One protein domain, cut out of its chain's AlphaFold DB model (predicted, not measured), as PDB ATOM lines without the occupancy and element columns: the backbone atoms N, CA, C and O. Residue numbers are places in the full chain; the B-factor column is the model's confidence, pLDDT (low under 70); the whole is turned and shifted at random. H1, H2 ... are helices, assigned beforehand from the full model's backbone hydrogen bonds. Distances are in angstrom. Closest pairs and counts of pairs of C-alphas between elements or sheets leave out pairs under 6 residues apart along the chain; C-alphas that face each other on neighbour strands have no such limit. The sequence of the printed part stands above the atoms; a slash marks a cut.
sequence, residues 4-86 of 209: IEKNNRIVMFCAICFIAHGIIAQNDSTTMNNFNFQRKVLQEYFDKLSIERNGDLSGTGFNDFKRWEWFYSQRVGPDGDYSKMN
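AT A GLANCE: This is residues 4 to 86 of the 209 residues of an uncharacterized protein of Bacteroidetes bacterium RIFCSPLOWO2_12_FULL_37_12 (UniProt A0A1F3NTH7). A helical hairpin, H3 and H4 side by side, makes the middle of the domain, and a long helix, H1, passes at a wide angle to H3, coming near it at Ala 20. Two four-residue helices lie farthest from the middle: H2 in the link that brings the backbone from H1 to H3, and H5 at the end of the printed part. The printed part has 83 residues with five named helices, H1 to H5 in order along the chain, and no named strand; its class is all helix, with the named elements made up of helices. It is only just compact, close to loose, with a radius of gyration of the C-alphas of 13.8 A, and it spans 35 by 29 by 28 A.

IN THESE COORDINATES: H1 runs from residue 4 to residue 23, beginning at C-alpha 4 at (98.364, -7.011, 200.230), and is 28.5 A long with a kink of 28 degrees near residue 14. H2 is residues 29 to 32. H3, residues 35 to 52, is 25.8 A long and begins at C-alpha 35 at (83.350, 5.122, 223.600). H4, residues 62 to 73, is 16.1 A long. H5, residues 83 to 86, ends at C-alpha 86 at (73.437, -4.117, 222.645).

HOW THE PARTS SIT: H3 and H4 form a hairpin and touch, their closest C-alphas being those of Arg 39 and Glu 69, 6.9 A apart. They run opposite ways at a shallow tilt of 21 degrees. H1 and H3 are close but not clearly touching, with the closest C-alphas, those of Ala 20 and Val 41, 7.6 A apart. Their lines are about perpendicular, but only just, at 71 degrees. H2 and H3 are also close but not clearly touching, with the closest C-alphas, those of Met 32 and Gln 38, 7.0 A apart. H1 is apart from H2 and H4, and H5 is apart from H3 and H4. In H3 and H4 every O i to N i+4 pair is within hydrogen-bond range, in H1 14 of 16 are, and H2 and H5 are too short for such a pair.

THE WHOLE: The two C-alphas farthest apart, those of Asn 54 and Asn 86, are 39.5 A apart. The printed part has no cut. The links from H1 to H2 and from H2 to H3 are tight, those from H3 to H4 and from H4 to H5 are short, and no link is long. The mean pLDDT of the printed part is 72.4; residues 4 to 32 and 85 to 86 are under 70, and H1 has a mean of 43.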
ATOM      1  N   ILE A   4      97.400  -7.314 199.168       34.94
ATOM      2  CA  ILE A   4      98.364  -7.011 200.230       34.94
ATOM      3  C   ILE A   4      98.074  -5.653 200.904       34.94
ATOM      4  O   ILE A   4      98.112  -5.560 202.127       34.94
ATOM      5  N   GLU A   5      97.665  -4.617 200.159       39.81
ATOM      6  CA  GLU A   5      97.343  -3.303 200.749       39.81
ATOM      7  C   GLU A   5      96.043  -3.319 201.561       39.81
ATOM      8  O   GLU A   5      95.915  -2.607 202.555       39.81
ATOM      9  N   LYS A   6      95.064  -4.144 201.165       43.22
ATOM     10  CA  LYS A   6      93.816  -4.307 201.929       43.22
ATOM     11  C   LYS A   6      94.042  -5.056 203.240       43.22
ATOM     12  O   LYS A   6      93.448  -4.677 204.246       43.22
ATOM     13  N   ASN A   7      94.913  -6.063 203.235       34.28
ATOM     14  CA  ASN A   7      95.256  -6.811 204.442       34.28
ATOM     15  C   ASN A   7      96.070  -5.948 205.420       34.28
ATOM     16  O   ASN A   7      95.798  -5.982 206.617       34.28
ATOM     17  N   ASN A   8      96.948  -5.071 204.921       35.44
ATOM     18  CA  ASN A   8      97.677  -4.117 205.764       35.44
ATOM     19  C   ASN A   8      96.764  -3.076 206.433       35.44
ATOM     20  O   ASN A   8      97.030  -2.682 207.561       35.44
ATOM     21  N   ARG A   9      95.654  -2.670 205.803       47.38
ATOM     22  CA  ARG A   9      94.701  -1.709 206.397       47.38
ATOM     23  C   ARG A   9      93.930  -2.275 207.592       47.38
ATOM     24  O   ARG A   9      93.733  -1.569 208.574       47.38
ATOM     25  N   ILE A  10      93.525  -3.545 207.523       43.34
ATOM     26  CA  ILE A  10      92.836  -4.225 208.633       43.34
ATOM     27  C   ILE A  10      93.820  -4.489 209.777       43.34
ATOM     28  O   ILE A  10      93.500  -4.232 210.934       43.34
ATOM     29  N   VAL A  11      95.041  -4.927 209.456       38.25
ATOM     30  CA  VAL A  11      96.085  -5.175 210.459       38.25
ATOM     31  C   VAL A  11      96.544  -3.874 211.126       38.25
ATOM     32  O   VAL A  11      96.776  -3.886 212.327       38.25
ATOM     33  N   MET A  12      96.595  -2.742 210.414       44.91
ATOM     34  CA  MET A  12      96.974  -1.443 210.989       44.91
ATOM     35  C   MET A  12      95.874  -0.846 211.882       44.91
ATOM     36  O   MET A  12      96.189  -0.303 212.934       44.91
ATOM     37  N   PHE A  13      94.590  -1.010 211.539       46.91
ATOM     38  CA  PHE A  13      93.482  -0.613 212.423       46.91
ATOM     39  C   PHE A  13      93.437  -1.485 213.689       46.91
ATOM     40  O   PHE A  13      93.314  -0.963 214.795       46.91
ATOM     41  N   CYS A  14      93.656  -2.801 213.554       42.09
ATOM     42  CA  CYS A  14      93.832  -3.693 214.702       42.09
ATOM     43  C   CYS A  14      95.083  -3.333 215.521       42.09
ATOM     44  O   CYS A  14      95.023  -3.335 216.746       42.09
ATOM     45  N   ALA A  15      96.199  -2.971 214.882       42.84
ATOM     46  CA  ALA A  15      97.429  -2.573 215.563       42.84
ATOM     47  C   ALA A  15      97.283  -1.235 216.304       42.84
ATOM     48  O   ALA A  15      97.833  -1.103 217.387       42.84
ATOM     49  N   ILE A  16      96.506  -0.274 215.793       53.19
ATOM     50  CA  ILE A  16      96.191   0.979 216.502       53.19
ATOM     51  C   ILE A  16      95.289   0.700 217.712       53.19
ATOM     52  O   ILE A  16      95.518   1.265 218.782       53.19
ATOM     53  N   CYS A  17      94.342  -0.240 217.593       46.06
ATOM     54  CA  CYS A  17      93.644  -0.759 218.765       46.06
ATOM     55  C   CYS A  17      94.646  -1.380 219.753       46.06
ATOM     56  O   CYS A  17      94.608  -1.014 220.917       46.06
ATOM     57  N   PHE A  18      95.592  -2.224 219.318       42.12
ATOM     58  CA  PHE A  18      96.597  -2.870 220.185       42.12
ATOM     59  C   PHE A  18      97.669  -1.930 220.774       42.12
ATOM     60  O   PHE A  18      98.107  -2.159 221.895       42.12
ATOM     61  N   ILE A  19      98.066  -0.840 220.113       45.53
ATOM     62  CA  ILE A  19      99.014   0.143 220.677       45.53
ATOM     63  C   ILE A  19      98.354   0.925 221.823       45.53
ATOM     64  O   ILE A  19      99.014   1.220 222.821       45.53
ATOM     65  N   ALA A  20      97.032   1.137 221.772       41.91
ATOM     66  CA  ALA A  20      96.277   1.611 222.933       41.91
ATOM     67  C   ALA A  20      96.270   0.599 224.106       41.91
ATOM     68  O   ALA A  20      96.106   1.013 225.251       41.91
ATOM     69  N   HIS A  21      96.525  -0.697 223.860       48.03
ATOM     70  CA  HIS A  21      96.696  -1.704 224.923       48.03
ATOM     71  C   HIS A  21      98.104  -1.686 225.549       48.03
ATOM     72  O   HIS A  21      98.286  -2.221 226.638       48.03
ATOM     73  N   GLY A  22      99.107  -1.087 224.892       39.28
ATOM     74  CA  GLY A  22     100.495  -1.085 225.373       39.28
ATOM     75  C   GLY A  22     100.827   0.033 226.364       39.28
ATOM     76  O   GLY A  22     101.674  -0.156 227.232       39.28
ATOM     77  N   ILE A  23     100.161   1.189 226.266       44.03
ATOM     78  CA  ILE A  23     100.476   2.361 227.106       44.03
ATOM     79  C   ILE A  23      99.662   2.377 228.417       44.03
ATOM     80  O   ILE A  23     100.037   3.067 229.359       44.03
ATOM     81  N   ILE A  24      98.576   1.600 228.535       48.94
ATOM     82  CA  ILE A  24      97.650   1.700 229.680       48.94
ATOM     83  C   ILE A  24      97.230   0.315 230.196       48.94
ATOM     84  O   ILE A  24      96.051   0.006 230.342       48.94
ATOM     85  N   ALA A  25      98.210  -0.513 230.551       39.62
ATOM     86  CA  ALA A  25      97.995  -1.742 231.326       39.62
ATOM     87  C   ALA A  25      97.618  -1.482 232.811       39.62
ATOM     88  O   ALA A  25      97.732  -2.382 233.637       39.62
ATOM     89  N   GLN A  26      97.202  -0.257 233.172       47.84
ATOM     90  CA  GLN A  26      96.888   0.151 234.553       47.84
ATOM     91  C   GLN A  26      95.431   0.587 234.788       47.84
ATOM     92  O   GLN A  26      95.060   0.796 235.938       47.84
ATOM     93  N   ASN A  27      94.589   0.696 233.752       50.91
ATOM     94  CA  ASN A  27      93.188   1.099 233.926       50.91
ATOM     95  C   ASN A  27      92.241  -0.099 233.780       50.91
ATOM     96  O   ASN A  27      92.426  -0.942 232.904       50.91
ATOM     97  N   ASP A  28      91.220  -0.148 234.639       54.69
ATOM     98  CA  ASP A  28      90.207  -1.206 234.693       54.69
ATOM     99  C   ASP A  28      89.537  -1.440 233.321       54.69
ATOM    100  O   ASP A  28      89.235  -0.503 232.574       54.69
ATOM    101  N   SER A  29      89.292  -2.710 232.995       57.59
ATOM    102  CA  SER A  29      88.690  -3.206 231.746       57.59
ATOM    103  C   SER A  29      87.385  -2.495 231.351       57.59
ATOM    104  O   SER A  29      87.102  -2.311 230.164       57.59
ATOM    105  N   THR A  30      86.626  -2.029 232.343       57.72
ATOM    106  CA  THR A  30      85.391  -1.243 232.206       57.72
ATOM    107  C   THR A  30      85.631   0.139 231.590       57.72
ATOM    108  O   THR A  30      84.843   0.598 230.766       57.72
ATOM    109  N   THR A  31      86.757   0.776 231.915       59.75
ATOM    110  CA  THR A  31      87.151   2.089 231.379       59.75
ATOM    111  C   THR A  31      87.613   1.970 229.924       59.75
ATOM    112  O   THR A  31      87.383   2.865 229.112       59.75
ATOM    113  N   MET A  32      88.220   0.831 229.572       60.88
ATOM    114  CA  MET A  32      88.714   0.541 228.222       60.88
ATOM    115  C   MET A  32      87.580   0.264 227.221       60.88
ATOM    116  O   MET A  32      87.722   0.536 226.027       60.88
ATOM    117  N   ASN A  33      86.435  -0.233 227.700       75.31
ATOM    118  CA  ASN A  33      85.239  -0.501 226.896       75.31
ATOM    119  C   ASN A  33      84.223   0.657 226.934       75.31
ATOM    120  O   ASN A  33      83.018   0.443 227.047       75.31
ATOM    121  N   ASN A  34      84.713   1.896 226.851       86.88
ATOM    122  CA  ASN A  34      83.893   3.104 226.824       86.88
ATOM    123  C   ASN A  34      84.221   3.952 225.585       86.88
ATOM    124  O   ASN A  34      85.384   4.272 225.322       86.88
ATOM    125  N   PHE A  35      83.194   4.347 224.831       89.62
ATOM    126  CA  PHE A  35      83.350   5.122 223.600       89.62
ATOM    127  C   PHE A  35      84.055   6.462 223.819       89.62
ATOM    128  O   PHE A  35      84.934   6.827 223.040       89.62
ATOM    129  N   ASN A  36      83.701   7.195 224.878       90.50
ATOM    130  CA  ASN A  36      84.280   8.511 225.148       90.50
ATOM    131  C   ASN A  36      85.778   8.410 225.437       90.50
ATOM    132  O   ASN A  36      86.549   9.247 224.963       90.50
ATOM    133  N   PHE A  37      86.190   7.367 226.161       88.19
ATOM    134  CA  PHE A  37      87.595   7.089 226.432       88.19
ATOM    135  C   PHE A  37      88.361   6.732 225.150       88.19
ATOM    136  O   PHE A  37      89.353   7.381 224.822       88.19
ATOM    137  N   GLN A  38      87.859   5.764 224.376       87.69
ATOM    138  CA  GLN A  38      88.473   5.333 223.114       87.69
ATOM    139  C   GLN A  38      88.601   6.490 222.113       87.69
ATOM    140  O   GLN A  38      89.649   6.683 221.496       87.69
ATOM    141  N   ARG A  39      87.551   7.311 221.997       90.19
ATOM    142  CA  ARG A  39      87.527   8.511 221.155       90.19
ATOM    143  C   ARG A  39      88.587   9.519 221.574       90.19
ATOM    144  O   ARG A  39      89.278  10.042 220.708       90.19
ATOM    145  N   LYS A  40      88.733   9.776 222.879       90.62
ATOM    146  CA  LYS A  40      89.738  10.705 223.408       90.62
ATOM    147  C   LYS A  40      91.156  10.253 223.050       90.62
ATOM    148  O   LYS A  40      91.912  11.040 222.496       90.62
ATOM    149  N   VAL A  41      91.485   8.985 223.304       87.06
ATOM    150  CA  VAL A  41      92.819   8.429 223.018       87.06
ATOM    151  C   VAL A  41      93.152   8.513 221.526       87.06
ATOM    152  O   VAL A  41      94.245   8.940 221.153       87.06
ATOM    153  N   LEU A  42      92.209   8.138 220.656       87.69
ATOM    154  CA  LEU A  42      92.410   8.197 219.208       87.69
ATOM    155  C   LEU A  42      92.519   9.636 218.696       87.69
ATOM    156  O   LEU A  42      93.350   9.907 217.830       87.69
ATOM    157  N   GLN A  43      91.725  10.559 219.241       92.06
ATOM    158  CA  GLN A  43      91.812  11.973 218.887       92.06
ATOM    159  C   GLN A  43      93.190  12.543 219.253       92.06
ATOM    160  O   GLN A  43      93.848  13.111 218.390       92.06
ATOM    161  N   GLU A  44      93.680  12.293 220.472       91.94
ATOM    162  CA  GLU A  44      95.014  12.735 220.906       91.94
ATOM    163  C   GLU A  44      96.143  12.158 220.031       91.94
ATOM    164  O   GLU A  44      97.125  12.846 219.744       91.94
ATOM    165  N   TYR A  45      96.015  10.904 219.585       88.50
ATOM    166  CA  TYR A  45      96.962  10.292 218.649       88.50
ATOM    167  C   TYR A  45      96.985  11.022 217.299       88.50
ATOM    168  O   TYR A  45      98.058  11.379 216.809       88.50
ATOM    169  N   PHE A  46      95.817  11.272 216.700       90.00
ATOM    170  CA  PHE A  46      95.743  11.944 215.403       90.00
ATOM    171  C   PHE A  46      96.102  13.429 215.477       90.00
ATOM    172  O   PHE A  46      96.668  13.943 214.515       90.00
ATOM    173  N   ASP A  47      95.858  14.094 216.605       92.62
ATOM    174  CA  ASP A  47      96.297  15.472 216.831       92.62
ATOM    175  C   ASP A  47      97.830  15.556 216.800       92.62
ATOM    176  O   ASP A  47      98.388  16.377 216.071       92.62
ATOM    177  N   LYS A  48      98.531  14.643 217.487       92.19
ATOM    178  CA  LYS A  48     100.003  14.549 217.427       92.19
ATOM    179  C   LYS A  48     100.500  14.224 216.020       92.19
ATOM    180  O   LYS A  48     101.380  14.909 215.506       92.19
ATOM    181  N   LEU A  49      99.888  13.234 215.372       88.56
ATOM    182  CA  LEU A  49     100.260  12.827 214.016       88.56
ATOM    183  C   LEU A  49     100.050  13.959 212.998       88.56
ATOM    184  O   LEU A  49     100.811  14.083 212.039       88.56
ATOM    185  N   SER A  50      99.035  14.802 213.207       91.88
ATOM    186  CA  SER A  50      98.784  15.972 212.364       91.88
ATOM    187  C   SER A  50      99.905  17.005 212.477       91.88
ATOM    188  O   SER A  50     100.284  17.594 211.469       91.88
ATOM    189  N   ILE A  51     100.496  17.172 213.664       93.31
ATOM    190  CA  ILE A  51     101.653  18.052 213.876       93.31
ATOM    191  C   ILE A  51     102.887  17.460 213.187       93.31
ATOM    192  O   ILE A  51     103.552  18.153 212.421       93.31
ATOM    193  N   GLU A  52     103.161  16.167 213.390       92.56
ATOM    194  CA  GLU A  52     104.314  15.469 212.795       92.56
ATOM    195  C   GLU A  52     104.293  15.476 211.261       92.56
ATOM    196  O   GLU A  52     105.337  15.550 210.615       92.56
ATOM    197  N   ARG A  53     103.097  15.408 210.667       90.19
ATOM    198  CA  ARG A  53     102.897  15.332 209.213       90.19
ATOM    199  C   ARG A  53     102.461  16.653 208.584       90.19
ATOM    200  O   ARG A  53     101.983  16.651 207.451       90.19
ATOM    201  N   ASN A  54     102.600  17.771 209.300       91.94
ATOM    202  CA  ASN A  54     102.222  19.103 208.818       91.94
ATOM    203  C   ASN A  54     100.792  19.150 208.226       91.94
ATOM    204  O   ASN A  54     100.543  19.734 207.173       91.94
ATOM    205  N   GLY A  55      99.859  18.459 208.880       88.31
ATOM    206  CA  GLY A  55      98.446  18.368 208.514       88.31
ATOM    207  C   GLY A  55      98.080  17.262 207.516       88.31
ATOM    208  O   GLY A  55      96.892  16.978 207.361       88.31
ATOM    209  N   ASP A  56      99.036  16.591 206.864       89.69
ATOM    210  CA  ASP A  56      98.714  15.493 205.945       89.69
ATOM    211  C   ASP A  56      98.426  14.190 206.702       89.69
ATOM    212  O   ASP A  56      99.335  13.486 207.130       89.69
ATOM    213  N   LEU A  57      97.151  13.820 206.813       87.56
ATOM    214  CA  LEU A  57      96.715  12.553 207.413       87.56
ATOM    215  C   LEU A  57      96.290  11.503 206.373       87.56
ATOM    216  O   LEU A  57      95.670  10.489 206.722       87.56
ATOM    217  N   SER A  58      96.602  11.703 205.092       83.75
ATOM    218  CA  SER A  58      96.254  10.739 204.050       83.75
ATOM    219  C   SER A  58      96.954   9.388 204.278       83.75
ATOM    220  O   SER A  58      98.106   9.303 204.693       83.75
ATOM    221  N   GLY A  59      96.219   8.286 204.095       81.88
ATOM    222  CA  GLY A  59      96.752   6.930 204.293       81.88
ATOM    223  C   GLY A  59      96.993   6.497 205.749       81.88
ATOM    224  O   GLY A  59      97.321   5.336 205.963       81.88
ATOM    225  N   THR A  60      96.773   7.364 206.745       80.06
ATOM    226  CA  THR A  60      97.026   7.071 208.175       80.06
ATOM    227  C   THR A  60      95.885   6.339 208.893       80.06
ATOM    228  O   THR A  60      96.044   5.908 210.032       80.06
ATOM    229  N   GLY A  61      94.713   6.226 208.256       84.19
ATOM    230  CA  GLY A  61      93.490   5.705 208.883       84.19
ATOM    231  C   GLY A  61      92.619   6.767 209.570       84.19
ATOM    232  O   GLY A  61      91.563   6.424 210.095       84.19
ATOM    233  N   PHE A  62      92.979   8.058 209.516       88.25
ATOM    234  CA  PHE A  62      92.180   9.148 210.105       88.25
ATOM    235  C   PHE A  62      90.718   9.159 209.630       88.25
ATOM    236  O   PHE A  62      89.788   9.278 210.427       88.25
ATOM    237  N   ASN A  63      90.494   8.960 208.329       87.69
ATOM    238  CA  ASN A  63      89.141   8.887 207.774       87.69
ATOM    239  C   ASN A  63      88.344   7.693 208.319       87.69
ATOM    240  O   ASN A  63      87.129   7.794 208.472       87.69
ATOM    241  N   ASP A  64      89.008   6.575 208.616       84.62
ATOM    242  CA  ASP A  64      88.363   5.396 209.195       84.62
ATOM    243  C   ASP A  64      88.006   5.647 210.666       84.62
ATOM    244  O   ASP A  64      86.888   5.342 211.082       84.62
ATOM    245  N   PHE A  65      88.885   6.317 211.419       89.19
ATOM    246  CA  PHE A  65      88.588   6.808 212.768       89.19
ATOM    247  C   PHE A  65      87.377   7.753 212.789       89.19
ATOM    248  O   PHE A  65      86.445   7.528 213.556       89.19
ATOM    249  N   LYS A  66      87.321   8.765 211.915       91.81
ATOM    250  CA  LYS A  66      86.176   9.693 211.869       91.81
ATOM    251  C   LYS A  66      84.873   9.004 211.454       91.81
ATOM    252  O   LYS A  66      83.807   9.368 211.946       91.81
ATOM    253  N   ARG A  67      84.932   7.984 210.588       88.75
ATOM    254  CA  ARG A  67      83.766   7.141 210.253       88.75
ATOM    255  C   ARG A  67      83.294   6.330 211.456       88.75
ATOM    256  O   ARG A  67      82.090   6.261 211.695       88.75
ATOM    257  N   TRP A  68      84.225   5.747 212.209       91.88
ATOM    258  CA  TRP A  68      83.936   5.043 213.458       91.88
ATOM    259  C   TRP A  68      83.310   5.984 214.498       91.88
ATOM    260  O   TRP A  68      82.243   5.679 215.026       91.88
ATOM    261  N   GLU A  69      83.897   7.161 214.724       91.00
ATOM    262  CA  GLU A  69      83.390   8.153 215.677       91.00
ATOM    263  C   GLU A  69      81.971   8.604 215.308       91.00
ATOM    264  O   GLU A  69      81.080   8.612 216.156       91.00
ATOM    265  N   TRP A  70      81.719   8.912 214.032       90.94
ATOM    266  CA  TRP A  70      80.384   9.270 213.544       90.94
ATOM    267  C   TRP A  70      79.370   8.132 213.728       90.94
ATOM    268  O   TRP A  70      78.210   8.359 214.083       90.94
ATOM    269  N   PHE A  71      79.790   6.888 213.497       87.62
ATOM    270  CA  PHE A  71      78.922   5.732 213.665       87.62
ATOM    271  C   PHE A  71      78.565   5.506 215.139       87.62
ATOM    272  O   PHE A  71      77.394   5.326 215.465       87.62
ATOM    273  N   TYR A  72      79.530   5.540 216.052       85.94
ATOM    274  CA  TYR A  72      79.255   5.208 217.450       85.94
ATOM    275  C   TYR A  72      78.693   6.376 218.262       85.94
ATOM    276  O   TYR A  72      77.800   6.141 219.069       85.94
ATOM    277  N   SER A  73      79.095   7.623 217.995       88.88
ATOM    278  CA  SER A  73      78.632   8.809 218.747       88.88
ATOM    279  C   SER A  73      77.110   8.969 218.804       88.88
ATOM    280  O   SER A  73      76.579   9.431 219.806       88.88
ATOM    281  N   GLN A  74      76.394   8.555 217.759       86.81
ATOM    282  CA  GLN A  74      74.926   8.617 217.713       86.81
ATOM    283  C   GLN A  74      74.232   7.382 218.331       86.81
ATOM    284  O   GLN A  74      73.006   7.347 218.419       86.81
ATOM    285  N   ARG A  75      74.990   6.340 218.697       83.88
ATOM    286  CA  ARG A  75      74.485   5.029 219.158       83.88
ATOM    287  C   ARG A  75      74.830   4.714 220.611       83.88
ATOM    288  O   ARG A  75      74.198   3.832 221.188       83.88
ATOM    289  N   VAL A  76      75.792   5.420 221.193       86.81
ATOM    290  CA  VAL A  76      76.140   5.309 222.613       86.81
ATOM    291  C   VAL A  76      75.384   6.338 223.451       86.81
ATOM    292  O   VAL A  76      74.861   7.325 222.930       86.81
ATOM    293  N   GLY A  77      75.273   6.082 224.754       83.06
ATOM    294  CA  GLY A  77      74.748   7.068 225.697       83.06
ATOM    295  C   GLY A  77      75.695   8.267 225.878       83.06
ATOM    296  O   GLY A  77      76.847   8.216 225.442       83.06
ATOM    297  N   PRO A  78      75.242   9.355 226.532       84.31
ATOM    298  CA  PRO A  78      76.110  10.483 226.896       84.31
ATOM    299  C   PRO A  78      77.340  10.070 227.726       84.31
ATOM    300  O   PRO A  78      78.394  10.694 227.643       84.31
ATOM    301  N   ASP A  79      77.208   8.988 228.489       83.81
ATOM    302  CA  ASP A  79      78.250   8.330 229.279       83.81
ATOM    303  C   ASP A  79      79.262   7.531 228.436       83.81
ATOM    304  O   ASP A  79      80.340   7.194 228.926       83.81
ATOM    305  N   GLY A  80      78.977   7.283 227.155       84.44
ATOM    306  CA  GLY A  80      79.828   6.510 226.251       84.44
ATOM    307  C   GLY A  80      79.653   4.996 226.380       84.44
ATOM    308  O   GLY A  80      80.488   4.257 225.855       84.44
ATOM    309  N   ASP A  81      78.595   4.533 227.056       85.94
ATOM    310  CA  ASP A  81      78.299   3.107 227.198       85.94
ATOM    311  C   ASP A  81      77.701   2.518 225.902       85.94
ATOM    312  O   ASP A  81      76.758   3.052 225.300       85.94
ATOM    313  N   TYR A  82      78.244   1.374 225.485       82.88
ATOM    314  CA  TYR A  82      77.774   0.578 224.354       82.88
ATOM    315  C   TYR A  82      76.515  -0.249 224.669       82.88
ATOM    316  O   TYR A  82      75.884  -0.760 223.737       82.88
ATOM    317  N   SER A  83      76.091  -0.364 225.933       77.94
ATOM    318  CA  SER A  83      74.907  -1.144 226.335       77.94
ATOM    319  C   SER A  83      73.634  -0.736 225.595       77.94
ATOM    320  O   SER A  83      72.830  -1.595 225.235       77.94
ATOM    321  N   LYS A  84      73.469   0.553 225.269       70.38
ATOM    322  CA  LYS A  84      72.330   1.044 224.476       70.38
ATOM    323  C   LYS A  84      72.257   0.399 223.087       70.38
ATOM    324  O   LYS A  84      71.172   0.093 222.606       70.38
ATOM    325  N   MET A  85      73.400   0.134 222.457       68.56
ATOM    326  CA  MET A  85      73.469  -0.563 221.170       68.56
ATOM    327  C   MET A  85      73.171  -2.060 221.321       68.56
ATOM    328  O   MET A  85      72.426  -2.615 220.512       68.56
ATOM    329  N   ASN A  86      73.713  -2.704 222.359       67.19
ATOM    330  CA  ASN A  86      73.437  -4.117 222.645       67.19
ATOM    331  C   ASN A  86      71.940  -4.345 222.915       67.19
ATOM    332  O   ASN A  86      71.355  -5.319 222.438       67.19
TER     333      ASN A  86